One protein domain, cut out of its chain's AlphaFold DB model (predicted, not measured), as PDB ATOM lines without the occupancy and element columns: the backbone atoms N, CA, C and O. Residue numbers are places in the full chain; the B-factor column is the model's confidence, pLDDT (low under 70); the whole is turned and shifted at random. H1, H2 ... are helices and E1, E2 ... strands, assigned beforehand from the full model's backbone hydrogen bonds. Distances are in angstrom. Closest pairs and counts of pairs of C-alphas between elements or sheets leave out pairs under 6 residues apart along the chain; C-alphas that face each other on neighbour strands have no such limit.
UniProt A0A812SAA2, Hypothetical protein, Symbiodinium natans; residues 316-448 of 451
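AT A GLANCE: This is residues 316 to 448 of the 451 residues of the protein "Hypothetical protein" of Symbiodinium natans (UniProt A0A812SAA2). The printed part is a long, loosely built rod: a loose cluster of short and medium helices, H1 to H5, makes one half, and a narrow three-stranded ribbon with the long helix H6 beyond it makes the other. H5 and E1 lie near the middle of the length, while H3 and H6 lie toward opposite ends. The 133 residues hold six named helices and three named strands, in the order H1 H2 H3 H4 H5 E1 E2 E3 H6, with the sheet running E1 - E2 - E3, antiparallel throughout. The class is mixed, helices and strands; the whole is loose, with a radius of gyration of the C-alphas of 20.2 A and spans of 70 by 28 by 26 A.

IN THESE COORDINATES: H1, residues 319 to 332, begins with C-alpha 319 at (23.532, 29.773, 111.027) and is 19.9 A long. H2 is residues 342 to 345, H3 residues 353 to 356, H4 residues 363 to 370 and H5 residues 377 to 384. E1 is residues 397 to 399. E2, residues 405 to 411, begins with C-alpha 405 at (3.025, 18.300, 106.646) and is 18.8 A long; E3, residues 416 to 421, is 15.1 A long. H6, residues 426 to 446, is 30.3 A long and ends with C-alpha 446 at (-4.735, 14.018, 139.316).

HOW THE PARTS SIT: H1 and H5 touch, about perpendicular at 75 degrees; their closest C-alphas, of Leu 325 and Leu 381, are 6.7 A apart. H2 and H4 touch, with the C-alphas of Val 342 and Ala 366 closest at 5.6 A. H3 touches no helix. H4 and H5 are close but not clearly touching, the C-alphas of Phe 370 and Phe 383 being closest at 7.8 A. H5 is only just on the sheet, with 5 pairs of C-alphas within 10 A, and only grazes it, with its residues 382 to 383. E1, E2 and E3 form a meander, each strand the antiparallel neighbour of the one before. In the hairpin of E1 and E2, N 398 and O 406 are 2.9 A apart, within hydrogen-bond range. In the hairpin of E2 and E3, N 407 and O 420 are within range at 2.8 A. H6 only grazes the sheet, with residues 428 to 439. Every O i to N i+4 pair is within hydrogen-bond range in H1, H4, H5 and H6; H2 and H3 are too short for such a pair.

THE WHOLE: The two C-alphas farthest apart, of Lys 353 and Gly 448, are 72.7 A from each other. The printed part has no cut. The link from H5 to E1, residues 385 to 396, is long. The mean pLDDT of the printed part is 90.4; residues 334, 350 to 351 and 353 to 360 are under 70.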
ATOM      1  N   LEU A 316      17.035  22.157 112.236       98.00
ATOM      2  CA  LEU A 316      17.118  23.620 112.177       98.00
ATOM      3  C   LEU A 316      18.124  24.032 111.094       98.00
ATOM      4  O   LEU A 316      19.206  23.451 111.040       98.00
ATOM      5  N   ILE A 317      17.774  25.004 110.243       97.38
ATOM      6  CA  ILE A 317      18.723  25.532 109.252       97.38
ATOM      7  C   ILE A 317      19.997  26.040 109.936       97.38
ATOM      8  O   ILE A 317      19.955  26.566 111.052       97.38
ATOM      9  N   ASP A 318      21.134  25.889 109.260       97.44
ATOM     10  CA  ASP A 318      22.420  26.299 109.820       97.44
ATOM     11  C   ASP A 318      22.523  27.825 109.910       97.44
ATOM     12  O   ASP A 318      21.951  28.554 109.098       97.44
ATOM     13  N   ASP A 319      23.332  28.329 110.843       97.25
ATOM     14  CA  ASP A 319      23.532  29.773 111.027       97.25
ATOM     15  C   ASP A 319      24.005  30.486 109.750       97.25
ATOM     16  O   ASP A 319      23.665  31.648 109.520       97.25
ATOM     17  N   ASP A 320      24.793  29.814 108.909       96.75
ATOM     18  CA  ASP A 320      25.280  30.378 107.650       96.75
ATOM     19  C   ASP A 320      24.181  30.473 106.588       96.75
ATOM     20  O   ASP A 320      24.129  31.463 105.852       96.75
ATOM     21  N   GLU A 321      23.296  29.477 106.520       94.25
ATOM     22  CA  GLU A 321      22.117  29.482 105.650       94.25
ATOM     23  C   GLU A 321      21.123  30.541 106.126       94.25
ATOM     24  O   GLU A 321      20.715  31.409 105.354       94.25
ATOM     25  N   ARG A 322      20.839  30.565 107.431       96.25
ATOM     26  CA  ARG A 322      20.000  31.579 108.065       96.25
ATOM     27  C   ARG A 322      20.493  32.994 107.766       96.25
ATOM     28  O   ARG A 322      19.715  33.819 107.300       96.25
ATOM     29  N   LYS A 323      21.788  33.281 107.954       96.38
ATOM     30  CA  LYS A 323      22.378  34.597 107.633       96.38
ATOM     31  C   LYS A 323      22.273  34.940 106.149       96.38
ATOM     32  O   LYS A 323      22.184  36.119 105.806       96.38
ATOM     33  N   GLN A 324      22.349  33.953 105.254       93.62
ATOM     34  CA  GLN A 324      22.160  34.181 103.820       93.62
ATOM     35  C   GLN A 324      20.710  34.570 103.521       93.62
ATOM     36  O   GLN A 324      20.492  35.587 102.865       93.62
ATOM     37  N   LEU A 325      19.738  33.836 104.066       93.06
ATOM     38  CA  LEU A 325      18.316  34.149 103.921       93.06
ATOM     39  C   LEU A 325      17.958  35.509 104.542       93.06
ATOM     40  O   LEU A 325      17.269  36.303 103.909       93.06
ATOM     41  N   GLU A 326      18.500  35.838 105.717       94.75
ATOM     42  CA  GLU A 326      18.339  37.152 106.357       94.75
ATOM     43  C   GLU A 326      18.869  38.288 105.464       94.75
ATOM     44  O   GLU A 326      18.212  39.316 105.301       94.75
ATOM     45  N   ARG A 327      20.028  38.109 104.811       91.38
ATOM     46  CA  ARG A 327      20.549  39.101 103.851       91.38
ATOM     47  C   ARG A 327      19.652  39.251 102.625       91.38
ATOM     48  O   ARG A 327      19.482  40.376 102.156       91.38
ATOM     49  N   ILE A 328      19.091  38.156 102.107       88.69
ATOM     50  CA  ILE A 328      18.150  38.198 100.979       88.69
ATOM     51  C   ILE A 328      16.899  38.979 101.391       88.69
ATOM     52  O   ILE A 328      16.525  39.925 100.700       88.69
ATOM     53  N   PHE A 329      16.328  38.668 102.557       90.88
ATOM     54  CA  PHE A 329      15.186  39.390 103.117       90.88
ATOM     55  C   PHE A 329      15.469  40.893 103.239       90.88
ATOM     56  O   PHE A 329      14.703  41.714 102.741       90.88
ATOM     57  N   HIS A 330      16.612  41.269 103.821       89.75
ATOM     58  CA  HIS A 330      17.014  42.671 103.968       89.75
ATOM     59  C   HIS A 330      17.350  43.375 102.644       89.75
ATOM     60  O   HIS A 330      17.335  44.601 102.598       89.75
ATOM     61  N   THR A 331      17.640  42.633 101.572       86.44
ATOM     62  CA  THR A 331      17.871  43.214 100.240       86.44
ATOM     63  C   THR A 331      16.553  43.442  99.499       86.44
ATOM     64  O   THR A 331      16.373  44.493  98.890       86.44
ATOM     65  N   ALA A 332      15.606  42.500  99.596       81.69
ATOM     66  CA  ALA A 332      14.239  42.665  99.083       81.69
ATOM     67  C   ALA A 332      13.481  43.790  99.816       81.69
ATOM     68  O   ALA A 332      12.586  44.445  99.285       81.69
ATOM     69  N   TYR A 333      13.891  44.061 101.051       75.62
ATOM     70  CA  TYR A 333      13.438  45.152 101.893       75.62
ATOM     71  C   TYR A 333      13.920  46.531 101.382       75.62
ATOM     72  O   TYR A 333      14.809  47.173 101.930       75.62
ATOM     73  N   ALA A 334      13.303  47.049 100.321       62.47
ATOM     74  CA  ALA A 334      13.744  48.306  99.704       62.47
ATOM     75  C   ALA A 334      13.263  49.597 100.412       62.47
ATOM     76  O   ALA A 334      13.647  50.693 100.011       62.47
ATOM     77  N   LYS A 335      12.396  49.515 101.438       73.12
ATOM     78  CA  LYS A 335      11.629  50.683 101.945       73.12
ATOM     79  C   LYS A 335      11.624  50.883 103.473       73.12
ATOM     80  O   LYS A 335      10.768  51.607 103.971       73.12
ATOM     81  N   GLY A 336      12.512  50.247 104.242       80.19
ATOM     82  CA  GLY A 336      12.572  50.503 105.696       80.19
ATOM     83  C   GLY A 336      11.346  50.024 106.502       80.19
ATOM     84  O   GLY A 336      11.082  50.560 107.573       80.19
ATOM     85  N   ARG A 337      10.570  49.046 105.996       85.81
ATOM     86  CA  ARG A 337       9.348  48.494 106.646       85.81
ATOM     87  C   ARG A 337       9.683  47.501 107.782       85.81
ATOM     88  O   ARG A 337      10.713  47.626 108.403       85.81
ATOM     89  N   ALA A 338       8.887  46.496 108.123       90.31
ATOM     90  CA  ALA A 338       9.364  45.364 108.963       90.31
ATOM     91  C   ALA A 338       9.082  44.005 108.302       90.31
ATOM     92  O   ALA A 338       9.309  42.946 108.878       90.31
ATOM     93  N   PHE A 339       8.568  44.065 107.079       94.25
ATOM     94  CA  PHE A 339       8.033  42.963 106.306       94.25
ATOM     95  C   PHE A 339       8.342  43.205 104.831       94.25
ATOM     96  O   PHE A 339       8.567  44.349 104.414       94.25
ATOM     97  N   VAL A 340       8.306  42.128 104.057       92.56
ATOM     98  CA  VAL A 340       8.293  42.158 102.596       92.56
ATOM     99  C   VAL A 340       6.894  41.797 102.107       92.56
ATOM    100  O   VAL A 340       6.148  41.067 102.762       92.56
ATOM    101  N   THR A 341       6.503  42.373 100.983       92.69
ATOM    102  CA  THR A 341       5.297  41.981 100.252       92.69
ATOM    103  C   THR A 341       5.652  40.964  99.179       92.69
ATOM    104  O   THR A 341       6.815  40.800  98.815       92.69
ATOM    105  N   VAL A 342       4.629  40.299  98.658       91.25
ATOM    106  CA  VAL A 342       4.738  39.421  97.493       91.25
ATOM    107  C   VAL A 342       5.428  40.127  96.326       91.25
ATOM    108  O   VAL A 342       6.344  39.566  95.729       91.25
ATOM    109  N   ASP A 343       5.043  41.378  96.059       89.62
ATOM    110  CA  ASP A 343       5.640  42.181  94.996       89.62
ATOM    111  C   ASP A 343       7.128  42.415  95.250       89.62
ATOM    112  O   ASP A 343       7.922  42.255  94.334       89.62
ATOM    113  N   ASP A 344       7.536  42.716  96.491       88.94
ATOM    114  CA  ASP A 344       8.954  42.907  96.835       88.94
ATOM    115  C   ASP A 344       9.784  41.636  96.563       88.94
ATOM    116  O   ASP A 344      10.908  41.729  96.067       88.94
ATOM    117  N   ILE A 345       9.232  40.448  96.848       87.44
ATOM    118  CA  ILE A 345       9.881  39.154  96.557       87.44
ATOM    119  C   ILE A 345       9.962  38.911  95.043       87.44
ATOM    120  O   ILE A 345      10.969  38.399  94.554       87.44
ATOM    121  N   ALA A 346       8.935  39.324  94.297       86.50
ATOM    122  CA  ALA A 346       8.883  39.241  92.838       86.50
ATOM    123  C   ALA A 346       9.688  40.344  92.115       86.50
ATOM    124  O   ALA A 346       9.638  40.428  90.889       86.50
ATOM    125  N   GLY A 347      10.444  41.181  92.841       81.81
ATOM    126  CA  GLY A 347      11.304  42.226  92.264       81.81
ATOM    127  C   GLY A 347      10.905  43.667  92.547       81.81
ATOM    128  O   GLY A 347      11.649  44.584  92.202       81.81
ATOM    129  N   GLY A 348       9.755  43.878  93.177       80.44
ATOM    130  CA  GLY A 348       9.185  45.174  93.526       80.44
ATOM    131  C   GLY A 348       8.883  46.065  92.318       80.44
ATOM    132  O   GLY A 348       8.793  45.623  91.175       80.44
ATOM    133  N   ASP A 349       8.779  47.372  92.574       71.69
ATOM    134  CA  ASP A 349       8.541  48.406  91.552       71.69
ATOM    135  C   ASP A 349       9.778  48.703  90.671       71.69
ATOM    136  O   ASP A 349       9.785  49.670  89.898       71.69
ATOM    137  N   PHE A 350      10.868  47.937  90.800       66.69
ATOM    138  CA  PHE A 350      12.111  48.215  90.086       66.69
ATOM    139  C   PHE A 350      11.951  47.893  88.593       66.69
ATOM    140  O   PHE A 350      12.013  46.749  88.155       66.69
ATOM    141  N   ARG A 351      11.764  48.945  87.785       57.66
ATOM    142  CA  ARG A 351      11.612  48.876  86.317       57.66
ATOM    143  C   ARG A 351      12.908  48.600  85.554       57.66
ATOM    144  O   ARG A 351      12.909  48.666  84.325       57.66
ATOM    145  N   ASP A 352      14.017  48.366  86.249       70.81
ATOM    146  CA  ASP A 352      15.280  48.137  85.566       70.81
ATOM    147  C   ASP A 352      15.267  46.741  84.928       70.81
ATOM    148  O   ASP A 352      15.062  45.728  85.603       70.81
ATOM    149  N   LYS A 353      15.454  46.683  83.603       62.94
ATOM    150  CA  LYS A 353      15.374  45.434  82.819       62.94
ATOM    151  C   LYS A 353      16.353  44.383  83.336       62.94
ATOM    152  O   LYS A 353      16.087  43.191  83.231       62.94
ATOM    153  N   HIS A 354      17.474  44.825  83.903       66.38
ATOM    154  CA  HIS A 354      18.473  43.930  84.471       66.38
ATOM    155  C   HIS A 354      17.977  43.249  85.757       66.38
ATOM    156  O   HIS A 354      18.311  42.092  85.993       66.38
ATOM    157  N   THR A 355      17.158  43.924  86.567       63.94
ATOM    158  CA  THR A 355      16.584  43.370  87.803       63.94
ATOM    159  C   THR A 355      15.423  42.424  87.497       63.94
ATOM    160  O   THR A 355      15.363  41.346  88.080       63.94
ATOM    161  N   GLN A 356      14.583  42.764  86.509       62.16
ATOM    162  CA  GLN A 356      13.483  41.905  86.040       62.16
ATOM    163  C   GLN A 356      13.951  40.554  85.475       62.16
ATOM    164  O   GLN A 356      13.233  39.563  85.566       62.16
ATOM    165  N   LEU A 357      15.154  40.492  84.895       59.56
ATOM    166  CA  LEU A 357      15.738  39.238  84.399       59.56
ATOM    167  C   LEU A 357      16.290  38.341  85.520       59.56
ATOM    168  O   LEU A 357      16.524  37.157  85.286       59.56
ATOM    169  N   HIS A 358      16.512  38.885  86.720       63.94
ATOM    170  CA  HIS A 358      17.041  38.143  87.869       63.94
ATOM    171  C   HIS A 358      15.976  37.774  88.906       63.94
ATOM    172  O   HIS A 358      16.263  37.023  89.839       63.94
ATOM    173  N   THR A 359      14.750  38.265  88.750       64.69
ATOM    174  CA  THR A 359      13.604  37.872  89.568       64.69
ATOM    175  C   THR A 359      13.051  36.543  89.080       64.69
ATOM    176  O   THR A 359      12.405  36.456  88.042       64.69
ATOM    177  N   LEU A 360      13.366  35.494  89.838       60.56
ATOM    178  CA  LEU A 360      13.066  34.095  89.517       60.56
ATOM    179  C   LEU A 360      11.610  33.697  89.792       60.56
ATOM    180  O   LEU A 360      11.193  32.609  89.409       60.56
ATOM    181  N   VAL A 361      10.843  34.551  90.474       77.12
ATOM    182  CA  VAL A 361       9.480  34.254  90.922       77.12
ATOM    183  C   VAL A 361       8.549  35.346  90.413       77.12
ATOM    184  O   VAL A 361       8.759  36.519  90.712       77.12
ATOM    185  N   ASP A 362       7.527  34.966  89.644       83.62
ATOM    186  CA  ASP A 362       6.499  35.909  89.212       83.62
ATOM    187  C   ASP A 362       5.593  36.323  90.393       83.62
ATOM    188  O   ASP A 362       5.428  35.580  91.368       83.62
ATOM    189  N   ALA A 363       4.999  37.517  90.312       83.50
ATOM    190  CA  ALA A 363       4.167  38.057  91.387       83.50
ATOM    191  C   ALA A 363       2.927  37.196  91.682       83.50
ATOM    192  O   ALA A 363       2.569  37.034  92.844       83.50
ATOM    193  N   ALA A 364       2.304  36.585  90.671       87.38
ATOM    194  CA  ALA A 364       1.130  35.732  90.853       87.38
ATOM    195  C   ALA A 364       1.482  34.405  91.552       87.38
ATOM    196  O   ALA A 364       0.732  33.920  92.400       87.38
ATOM    197  N   LEU A 365       2.645  33.826  91.253       82.50
ATOM    198  CA  LEU A 365       3.171  32.625  91.880       82.50
ATOM    199  C   LEU A 365       3.554  32.901  93.326       82.50
ATOM    200  O   LEU A 365       3.206  32.112  94.205       82.50
ATOM    201  N   ALA A 366       4.246  34.014  93.574       86.00
ATOM    202  CA  ALA A 366       4.545  34.458  94.923       86.00
ATOM    203  C   ALA A 366       3.230  34.687  95.695       86.00
ATOM    204  O   ALA A 366       3.081  34.186  96.806       86.00
ATOM    205  N   GLN A 367       2.222  35.313  95.085       91.00
ATOM    206  CA  GLN A 367       0.916  35.528  95.715       91.00
ATOM    207  C   GLN A 367       0.244  34.201  96.079       91.00
ATOM    208  O   GLN A 367      -0.281  34.043  97.179       91.00
ATOM    209  N   GLN A 368       0.332  33.203  95.199       87.19
ATOM    210  CA  GLN A 368      -0.208  31.869  95.444       87.19
ATOM    211  C   GLN A 368       0.508  31.125  96.587       87.19
ATOM    212  O   GLN A 368      -0.122  30.324  97.273       87.19
ATOM    213  N   VAL A 369       1.815  31.341  96.776       85.19
ATOM    214  CA  VAL A 369       2.615  30.666  97.820       85.19
ATOM    215  C   VAL A 369       2.502  31.382  99.164       85.19
ATOM    216  O   VAL A 369       2.244  30.750 100.186       85.19
ATOM    217  N   PHE A 370       2.695  32.698  99.170       87.12
ATOM    218  CA  PHE A 370       2.817  33.494 100.388       87.12
ATOM    219  C   PHE A 370       1.473  34.059 100.887       87.12
ATOM    220  O   PHE A 370       1.346  34.391 102.077       87.12
ATOM    221  N   GLY A 371       0.472  34.136  99.999       91.81
ATOM    222  CA  GLY A 371      -0.795  34.839 100.201       91.81
ATOM    223  C   GLY A 371      -0.656  36.361 100.081       91.81
ATOM    224  O   GLY A 371       0.430  36.883  99.867       91.81
ATOM    225  N   ASP A 372      -1.755  37.090 100.288       90.88
ATOM    226  CA  ASP A 372      -1.802  38.562 100.146       90.88
ATOM    227  C   ASP A 372      -1.236  39.337 101.352       90.88
ATOM    228  O   ASP A 372      -1.220  40.569 101.378       90.88
ATOM    229  N   GLY A 373      -0.823  38.624 102.401       92.56
ATOM    230  CA  GLY A 373      -0.402  39.223 103.664       92.56
ATOM    231  C   GLY A 373       1.056  39.699 103.666       92.56
ATOM    232  O   GLY A 373       1.882  39.173 102.921       92.56
ATOM    233  N   PRO A 374       1.414  40.646 104.554       93.88
ATOM    234  CA  PRO A 374       2.812  40.977 104.808       93.88
ATOM    235  C   PRO A 374       3.578  39.745 105.314       93.88
ATOM    236  O   PRO A 374       3.051  38.944 106.092       93.88
ATOM    237  N   ILE A 375       4.831  39.605 104.883       94.31
ATOM    238  CA  ILE A 375       5.711  38.485 105.228       94.31
ATOM    239  C   ILE A 375       6.837  39.044 106.096       94.31
ATOM    240  O   ILE A 375       7.675  39.816 105.624       94.31
ATOM    241  N   ASP A 376       6.836  38.708 107.382       95.56
ATOM    242  CA  ASP A 376       7.939  39.053 108.278       95.56
ATOM    243  C   ASP A 376       9.149  38.133 108.056       95.56
ATOM    244  O   ASP A 376       9.114  37.200 107.250       95.56
ATOM    245  N   LEU A 377      10.246  38.409 108.761       94.69
ATOM    246  CA  LEU A 377      11.470  37.626 108.616       94.69
ATOM    247  C   LEU A 377      11.265  36.151 108.992       94.69
ATOM    248  O   LEU A 377      11.809  35.282 108.324       94.69
ATOM    249  N   LEU A 378      10.496  35.856 110.043       95.81
ATOM    250  CA  LEU A 378      10.300  34.480 110.508       95.81
ATOM    251  C   LEU A 378       9.525  33.663 109.476       95.81
ATOM    252  O   LEU A 378       9.997  32.613 109.047       95.81
ATOM    253  N   LYS A 379       8.407  34.207 108.990       93.88
ATOM    254  CA  LYS A 379       7.604  33.605 107.927       93.88
ATOM    255  C   LYS A 379       8.417  33.467 106.636       93.88
ATOM    256  O   LYS A 379       8.324  32.454 105.954       93.88
ATOM    257  N   PHE A 380       9.254  34.454 106.309       94.25
ATOM    258  CA  PHE A 380      10.171  34.363 105.171       94.25
ATOM    259  C   PHE A 380      11.165  33.203 105.322       94.25
ATOM    260  O   PHE A 380      11.361  32.454 104.368       94.25
ATOM    261  N   LEU A 381      11.763  33.021 106.505       95.06
ATOM    262  CA  LEU A 381      12.661  31.894 106.774       95.06
ATOM    263  C   LEU A 381      11.941  30.548 106.626       95.06
ATOM    264  O   LEU A 381      12.519  29.636 106.047       95.06
ATOM    265  N   GLU A 382      10.698  30.427 107.099       93.75
ATOM    266  CA  GLU A 382       9.886  29.208 106.939       93.75
ATOM    267  C   GLU A 382       9.582  28.884 105.467       93.75
ATOM    268  O   GLU A 382       9.576  27.720 105.079       93.75
ATOM    269  N   PHE A 383       9.343  29.898 104.632       91.06
ATOM    270  CA  PHE A 383       9.059  29.684 103.211       91.06
ATOM    271  C   PHE A 383      10.301  29.420 102.359       91.06
ATOM    272  O   PHE A 383      10.197  28.773 101.318       91.06
ATOM    273  N   MET A 384      11.451  29.969 102.754       92.12
ATOM    274  CA  MET A 384      12.678  29.914 101.958       92.12
ATOM    275  C   MET A 384      13.653  28.826 102.417       92.12
ATOM    276  O   MET A 384      14.613  28.552 101.696       92.12
ATOM    277  N   CYS A 385      13.441  28.214 103.586       93.25
ATOM    278  CA  CYS A 385      14.248  27.080 104.027       93.25
ATOM    279  C   CYS A 385      13.968  25.819 103.198       93.25
ATOM    280  O   CYS A 385      12.905  25.652 102.594       93.25
ATOM    281  N   GLU A 386      14.930  24.897 103.187       91.88
ATOM    282  CA  GLU A 386      14.756  23.591 102.552       91.88
ATOM    283  C   GLU A 386      13.591  22.794 103.181       91.88
ATOM    284  O   GLU A 386      13.311  22.899 104.379       91.88
ATOM    285  N   TYR A 387      12.904  21.969 102.379       90.31
ATOM    286  CA  TYR A 387      11.876  21.055 102.889       90.31
ATOM    287  C   TYR A 387      12.441  20.139 103.977       90.31
ATOM    288  O   TYR A 387      13.558  19.637 103.875       90.31
ATOM    289  N   GLY A 388      11.645  19.876 105.010       94.25
ATOM    290  CA  GLY A 388      12.086  19.103 106.167       94.25
ATOM    291  C   GLY A 388      13.059  19.844 107.087       94.25
ATOM    292  O   GLY A 388      13.591  19.224 108.008       94.25
ATOM    293  N   CYS A 389      13.271  21.148 106.884       97.00
ATOM    294  CA  CYS A 389      14.003  21.994 107.818       97.00
ATOM    295  C   CYS A 389      13.077  22.959 108.568       97.00
ATOM    296  O   CYS A 389      12.006  23.344 108.102       97.00
ATOM    297  N   GLN A 390      13.515  23.355 109.758       97.25
ATOM    298  CA  GLN A 390      12.941  24.440 110.537       97.25
ATOM    299  C   GLN A 390      13.639  25.740 110.132       97.25
ATOM    300  O   GLN A 390      14.852  25.858 110.310       97.25
ATOM    301  N   GLY A 391      12.893  26.728 109.636       95.81
ATOM    302  CA  GLY A 391      13.451  28.053 109.329       95.81
ATOM    303  C   GLY A 391      13.915  28.810 110.583       95.81
ATOM    304  O   GLY A 391      14.867  29.586 110.547       95.81
ATOM    305  N   HIS A 392      13.271  28.558 111.724       96.81
ATOM    306  CA  HIS A 392      13.669  29.065 113.035       96.81
ATOM    307  C   HIS A 392      13.139  28.147 114.145       96.81
ATOM    308  O   HIS A 392      12.177  27.419 113.947       96.81
ATOM    309  N   ALA A 393      13.698  28.225 115.357       95.94
ATOM    310  CA  ALA A 393      13.352  27.324 116.473       95.94
ATOM    311  C   ALA A 393      11.899  27.434 116.996       95.94
ATOM    312  O   ALA A 393      11.487  26.669 117.865       95.94
ATOM    313  N   GLY A 394      11.146  28.429 116.525       95.38
ATOM    314  CA  GLY A 394       9.753  28.673 116.909       95.38
ATOM    315  C   GLY A 394       8.737  28.186 115.877       95.38
ATOM    316  O   GLY A 394       7.553  28.459 116.058       95.38
ATOM    317  N   VAL A 395       9.194  27.531 114.806       96.25
ATOM    318  CA  VAL A 395       8.330  27.075 113.717       96.25
ATOM    319  C   VAL A 395       7.297  26.077 114.238       96.25
ATOM    320  O   VAL A 395       7.602  25.169 115.015       96.25
ATOM    321  N   ALA A 396       6.046  26.274 113.831       96.00
ATOM    322  CA  ALA A 396       4.938  25.414 114.233       96.00
ATOM    323  C   ALA A 396       4.663  24.301 113.215       96.00
ATOM    324  O   ALA A 396       4.104  23.270 113.587       96.00
ATOM    325  N   GLU A 397       5.044  24.493 111.951       96.88
ATOM    326  CA  GLU A 397       4.754  23.567 110.860       96.88
ATOM    327  C   GLU A 397       5.944  23.413 109.912       96.88
ATOM    328  O   GLU A 397       6.582  24.391 109.541       96.88
ATOM    329  N   VAL A 398       6.222  22.185 109.484       96.44
ATOM    330  CA  VAL A 398       7.258  21.881 108.490       96.44
ATOM    331  C   VAL A 398       6.661  20.964 107.435       96.44
ATOM    332  O   VAL A 398       5.932  20.029 107.758       96.44
ATOM    333  N   THR A 399       6.973  21.210 106.166       95.38
ATOM    334  CA  THR A 399       6.603  20.299 105.076       95.38
ATOM    335  C   THR A 399       7.813  19.448 104.717       95.38
ATOM    336  O   THR A 399       8.884  19.985 104.440       95.38
ATOM    337  N   LEU A 400       7.663  18.127 104.755       95.75
ATOM    338  CA  LEU A 400       8.690  17.174 104.355       95.75
ATOM    339  C   LEU A 400       8.811  17.092 102.821       95.75
ATOM    340  O   LEU A 400       7.895  17.492 102.099       95.75
ATOM    341  N   PRO A 401       9.920  16.535 102.298       92.88
ATOM    342  CA  PRO A 401      10.118  16.335 100.864       92.88
ATOM    343  C   PRO A 401       8.976  15.561 100.160       92.88
ATOM    344  O   PRO A 401       8.613  15.849  99.021       92.88
ATOM    345  N   ASP A 402       8.370  14.582 100.816       93.31
ATOM    346  CA  ASP A 402       7.249  13.805 100.268       93.31
ATOM    347  C   ASP A 402       5.907  14.572 100.241       93.31
ATOM    348  O   ASP A 402       4.897  14.049  99.769       93.31
ATOM    349  N   GLY A 403       5.888  15.821 100.720       92.19
ATOM    350  CA  GLY A 403       4.691  16.646 100.851       92.19
ATOM    351  C   GLY A 403       3.914  16.412 102.148       92.19
ATOM    352  O   GLY A 403       2.884  17.061 102.355       92.19
ATOM    353  N   LEU A 404       4.382  15.524 103.036       94.75
ATOM    354  CA  LEU A 404       3.788  15.344 104.355       94.75
ATOM    355  C   LEU A 404       4.032  16.597 105.198       94.75
ATOM    356  O   LEU A 404       5.162  17.028 105.411       94.75
ATOM    357  N   ARG A 405       2.952  17.179 105.710       96.56
ATOM    358  CA  ARG A 405       3.025  18.300 106.646       96.56
ATOM    359  C   ARG A 405       3.108  17.766 108.067       96.56
ATOM    360  O   ARG A 405       2.306  16.914 108.448       96.56
ATOM    361  N   LEU A 406       4.065  18.272 108.830       98.00
ATOM    362  CA  LEU A 406       4.238  18.017 110.249       98.00
ATOM    363  C   LEU A 406       3.879  19.277 111.027       98.00
ATOM    364  O   LEU A 406       4.276  20.378 110.657       98.00
ATOM    365  N   THR A 407       3.180  19.104 112.140       97.94
ATOM    366  CA  THR A 407       2.873  20.159 113.098       97.94
ATOM    367  C   THR A 407       3.552  19.834 114.418       97.94
ATOM    368  O   THR A 407       3.467  18.714 114.933       97.94
ATOM    369  N   HIS A 408       4.211  20.831 114.988       97.88
ATOM    370  CA  HIS A 408       4.823  20.734 116.294       97.88
ATOM    371  C   HIS A 408       3.739  20.667 117.379       97.88
ATOM    372  O   HIS A 408       2.965  21.600 117.597       97.88
ATOM    373  N   CYS A 409       3.670  19.532 118.064       97.69
ATOM    374  CA  CYS A 409       2.674  19.218 119.072       97.69
ATOM    375  C   CYS A 409       3.276  19.327 120.476       97.69
ATOM    376  O   CYS A 409       4.365  18.821 120.750       97.69
ATOM    377  N   ARG A 410       2.532  19.950 121.395       97.94
ATOM    378  CA  ARG A 410       2.860  20.003 122.824       97.94
ATOM    379  C   ARG A 410       1.732  19.384 123.635       97.94
ATOM    380  O   ARG A 410       0.589  19.830 123.552       97.94
ATOM    381  N   ARG A 411       2.067  18.388 124.455       97.94
ATOM    382  CA  ARG A 411       1.147  17.699 125.368       97.94
ATOM    383  C   ARG A 411       1.741  17.734 126.781       97.94
ATOM    384  O   ARG A 411       2.426  16.792 127.187       97.94
ATOM    385  N   PRO A 412       1.516  18.822 127.543       97.75
ATOM    386  CA  PRO A 412       2.200  19.050 128.821       97.75
ATOM    387  C   PRO A 412       1.869  17.985 129.869       97.75
ATOM    388  O   PRO A 412       2.717  17.630 130.683       97.75
ATOM    389  N   GLU A 413       0.658  17.430 129.816       97.81
ATOM    390  CA  GLU A 413       0.211  16.349 130.691       97.81
ATOM    391  C   GLU A 413       1.132  15.121 130.626       97.81
ATOM    392  O   GLU A 413       1.438  14.545 131.674       97.81
ATOM    393  N   PHE A 414       1.637  14.806 129.427       98.12
ATOM    394  CA  PHE A 414       2.550  13.697 129.135       98.12
ATOM    395  C   PHE A 414       4.029  14.105 129.090       98.12
ATOM    396  O   PHE A 414       4.873  13.279 128.771       98.12
ATOM    397  N   ARG A 415       4.357  15.373 129.384       97.81
ATOM    398  CA  ARG A 415       5.712  15.943 129.212       97.81
ATOM    399  C   ARG A 415       6.269  15.741 127.793       97.81
ATOM    400  O   ARG A 415       7.476  15.647 127.610       97.81
ATOM    401  N   PHE A 416       5.382  15.704 126.801       98.19
ATOM    402  CA  PHE A 416       5.734  15.436 125.413       98.19
ATOM    403  C   PHE A 416       5.770  16.722 124.583       98.19
ATOM    404  O   PHE A 416       4.858  17.560 124.642       98.19
ATOM    405  N   GLN A 417       6.814  16.831 123.768       98.06
ATOM    406  CA  GLN A 417       6.979  17.831 122.727       98.06
ATOM    407  C   GLN A 417       7.609  17.139 121.515       98.06
ATOM    408  O   GLN A 417       8.683  16.558 121.639       98.06
ATOM    409  N   GLY A 418       6.950  17.196 120.362       97.88
ATOM    410  CA  GLY A 418       7.402  16.477 119.172       97.88
ATOM    411  C   GLY A 418       6.641  16.881 117.919       97.88
ATOM    412  O   GLY A 418       5.795  17.772 117.952       97.88
ATOM    413  N   TRP A 419       6.948  16.229 116.804       98.38
ATOM    414  CA  TRP A 419       6.378  16.535 115.495       98.38
ATOM    415  C   TRP A 419       5.413  15.435 115.074       98.38
ATOM    416  O   TRP A 419       5.788  14.266 115.039       98.38
ATOM    417  N   LEU A 420       4.169  15.798 114.768       98.38
ATOM    418  CA  LEU A 420       3.130  14.854 114.354       98.38
ATOM    419  C   LEU A 420       2.553  15.264 112.995       98.38
ATOM    420  O   LEU A 420       2.535  16.451 112.677       98.38
ATOM    421  N   ALA A 421       2.023  14.326 112.212       98.19
ATOM    422  CA  ALA A 421       1.425  14.647 110.915       98.19
ATOM    423  C   ALA A 421       0.242  15.631 111.040       98.19
ATOM    424  O   ALA A 421      -0.680  15.436 111.833       98.19
ATOM    425  N   THR A 422       0.198  16.692 110.239       97.25
ATOM    426  CA  THR A 422      -0.952  17.613 110.213       97.25
ATOM    427  C   THR A 422      -2.221  16.881 109.768       97.25
ATOM    428  O   THR A 422      -3.295  17.088 110.332       97.25
ATOM    429  N   PHE A 423      -2.077  15.969 108.803       96.75
ATOM    430  CA  PHE A 423      -3.137  15.103 108.293       96.75
ATOM    431  C   PHE A 423      -2.798  13.646 108.636       96.75
ATOM    432  O   PHE A 423      -2.103  12.989 107.860       96.75
ATOM    433  N   PRO A 424      -3.221  13.153 109.815       96.75
ATOM    434  CA  PRO A 424      -2.865  11.816 110.271       96.75
ATOM    435  C   PRO A 424      -3.536  10.731 109.423       96.75
ATOM    436  O   PRO A 424      -4.663  10.901 108.950       96.75
ATOM    437  N   SER A 425      -2.870   9.584 109.293       96.31
ATOM    438  CA  SER A 425      -3.494   8.364 108.756       96.31
ATOM    439  C   SER A 425      -4.633   7.871 109.664       96.31
ATOM    440  O   SER A 425      -4.713   8.259 110.831       96.31
ATOM    441  N   GLU A 426      -5.506   6.974 109.188       94.81
ATOM    442  CA  GLU A 426      -6.570   6.400 110.037       94.81
ATOM    443  C   GLU A 426      -6.015   5.690 111.282       94.81
ATOM    444  O   GLU A 426      -6.555   5.841 112.381       94.81
ATOM    445  N   ALA A 427      -4.901   4.967 111.130       95.38
ATOM    446  CA  ALA A 427      -4.226   4.284 112.231       95.38
ATOM    447  C   ALA A 427      -3.662   5.280 113.258       95.38
ATOM    448  O   ALA A 427      -3.820   5.097 114.468       95.38
ATOM    449  N   GLU A 428      -3.046   6.365 112.788       96.06
ATOM    450  CA  GLU A 428      -2.558   7.432 113.659       96.06
ATOM    451  C   GLU A 428      -3.714   8.170 114.347       96.06
ATOM    452  O   GLU A 428      -3.642   8.442 115.543       96.06
ATOM    453  N   LEU A 429      -4.811   8.442 113.638       95.50
ATOM    454  CA  LEU A 429      -6.002   9.072 114.201       95.50
ATOM    455  C   LEU A 429      -6.609   8.219 115.325       95.50
ATOM    456  O   LEU A 429      -6.981   8.757 116.370       95.50
ATOM    457  N   ALA A 430      -6.680   6.897 115.142       93.88
ATOM    458  CA  ALA A 430      -7.108   5.974 116.189       93.88
ATOM    459  C   ALA A 430      -6.186   6.047 117.418       93.88
ATOM    460  O   ALA A 430      -6.675   6.146 118.547       93.88
ATOM    461  N   ARG A 431      -4.861   6.094 117.211       96.19
ATOM    462  CA  ARG A 431      -3.895   6.243 118.309       96.19
ATOM    463  C   ARG A 431      -4.003   7.602 119.006       96.19
ATOM    464  O   ARG A 431      -3.971   7.658 120.230       96.19
ATOM    465  N   ARG A 432      -4.216   8.696 118.268       96.75
ATOM    466  CA  ARG A 432      -4.445  10.033 118.845       96.75
ATOM    467  C   ARG A 432      -5.687  10.070 119.734       96.75
ATOM    468  O   ARG A 432      -5.608  10.596 120.838       96.75
ATOM    469  N   ARG A 433      -6.793   9.443 119.307       95.69
ATOM    470  CA  ARG A 433      -8.016   9.311 120.129       95.69
ATOM    471  C   ARG A 433      -7.762   8.531 121.417       95.69
ATOM    472  O   ARG A 433      -8.265   8.900 122.472       95.69
ATOM    473  N   MET A 434      -6.962   7.470 121.340       96.94
ATOM    474  CA  MET A 434      -6.520   6.728 122.518       96.94
ATOM    475  C   MET A 434      -5.677   7.615 123.447       96.94
ATOM    476  O   MET A 434      -5.940   7.672 124.641       96.94
ATOM    477  N   ILE A 435      -4.726   8.389 122.922       97.69
ATOM    478  CA  ILE A 435      -3.937   9.341 123.724       97.69
ATOM    479  C   ILE A 435      -4.838  10.393 124.396       97.69
ATOM    480  O   ILE A 435      -4.638  10.708 125.568       97.69
ATOM    481  N   ASP A 436      -5.869  10.893 123.707       96.88
ATOM    482  CA  ASP A 436      -6.850  11.813 124.300       96.88
ATOM    483  C   ASP A 436      -7.603  11.169 125.475       96.88
ATOM    484  O   ASP A 436      -7.784  11.797 126.522       96.88
ATOM    485  N   GLY A 437      -8.005   9.900 125.348       96.00
ATOM    486  CA  GLY A 437      -8.633   9.167 126.448       96.00
ATOM    487  C   GLY A 437      -7.681   8.928 127.632       96.00
ATOM    488  O   GLY A 437      -8.112   9.060 128.781       96.00
ATOM    489  N   LEU A 438      -6.385   8.679 127.385       97.56
ATOM    490  CA  LEU A 438      -5.368   8.601 128.448       97.56
ATOM    491  C   LEU A 438      -5.258   9.937 129.183       97.56
ATOM    492  O   LEU A 438      -5.151   9.958 130.408       97.56
ATOM    493  N   GLU A 439      -5.318  11.055 128.456       97.50
ATOM    494  CA  GLU A 439      -5.211  12.395 129.035       97.50
ATOM    495  C   GLU A 439      -6.417  12.704 129.936       97.50
ATOM    496  O   GLU A 439      -6.274  13.284 131.016       97.50
ATOM    497  N   LEU A 440      -7.616  12.273 129.528       95.88
ATOM    498  CA  LEU A 440      -8.830  12.383 130.338       95.88
ATOM    499  C   LEU A 440      -8.753  11.527 131.607       95.88
ATOM    500  O   LEU A 440      -9.091  12.009 132.694       95.88
ATOM    501  N   GLU A 441      -8.289  10.279 131.497       95.94
ATOM    502  CA  GLU A 441      -8.124   9.412 132.663       95.94
ATOM    503  C   GLU A 441      -7.063   9.976 133.619       95.94
ATOM    504  O   GLU A 441      -7.317  10.095 134.820       95.94
ATOM    505  N   LEU A 442      -5.929  10.446 133.096       97.06
ATOM    506  CA  LEU A 442      -4.883  11.120 133.863       97.06
ATOM    507  C   LEU A 442      -5.424  12.319 134.655       97.06
ATOM    508  O   LEU A 442      -5.181  12.422 135.861       97.06
ATOM    509  N   LYS A 443      -6.182  13.215 134.005       96.31
ATOM    510  CA  LYS A 443      -6.800  14.382 134.659       96.31
ATOM    511  C   LYS A 443      -7.741  13.959 135.788       96.31
ATOM    512  O   LYS A 443      -7.737  14.582 136.853       96.31
ATOM    513  N   SER A 444      -8.497  12.875 135.598       94.62
ATOM    514  CA  SER A 444      -9.347  12.303 136.648       94.62
ATOM    515  C   SER A 444      -8.526  11.881 137.874       94.62
ATOM    516  O   SER A 444      -8.809  12.335 138.987       94.62
ATOM    517  N   TRP A 445      -7.446  11.116 137.676       95.38
ATOM    518  CA  TRP A 445      -6.568  10.657 138.761       95.38
ATOM    519  C   TRP A 445      -5.826  11.796 139.468       95.38
ATOM    520  O   TRP A 445      -5.744  11.792 140.698       95.38
ATOM    521  N   ARG A 446      -5.361  12.814 138.731       96.44
ATOM    522  CA  ARG A 446      -4.735  14.018 139.316       96.44
ATOM    523  C   ARG A 446      -5.707  14.829 140.169       96.44
ATOM    524  O   ARG A 446      -5.305  15.381 141.187       96.44
ATOM    525  N   SER A 447      -6.983  14.878 139.789       95.38
ATOM    526  CA  SER A 447      -8.009  15.620 140.533       95.38
ATOM    527  C   SER A 447      -8.451  14.951 141.842       95.38
ATOM    528  O   SER A 447      -9.286  15.507 142.552       95.38
ATOM    529  N   GLY A 448      -7.964  13.741 142.144       87.44
ATOM    530  CA  GLY A 448      -8.435  12.945 143.282       87.44
ATOM    531  C   GLY A 448      -9.842  12.363 143.095       87.44
ATOM    532  O   GLY A 448     -10.308  11.627 143.955       87.44
TER     533      GLY A 448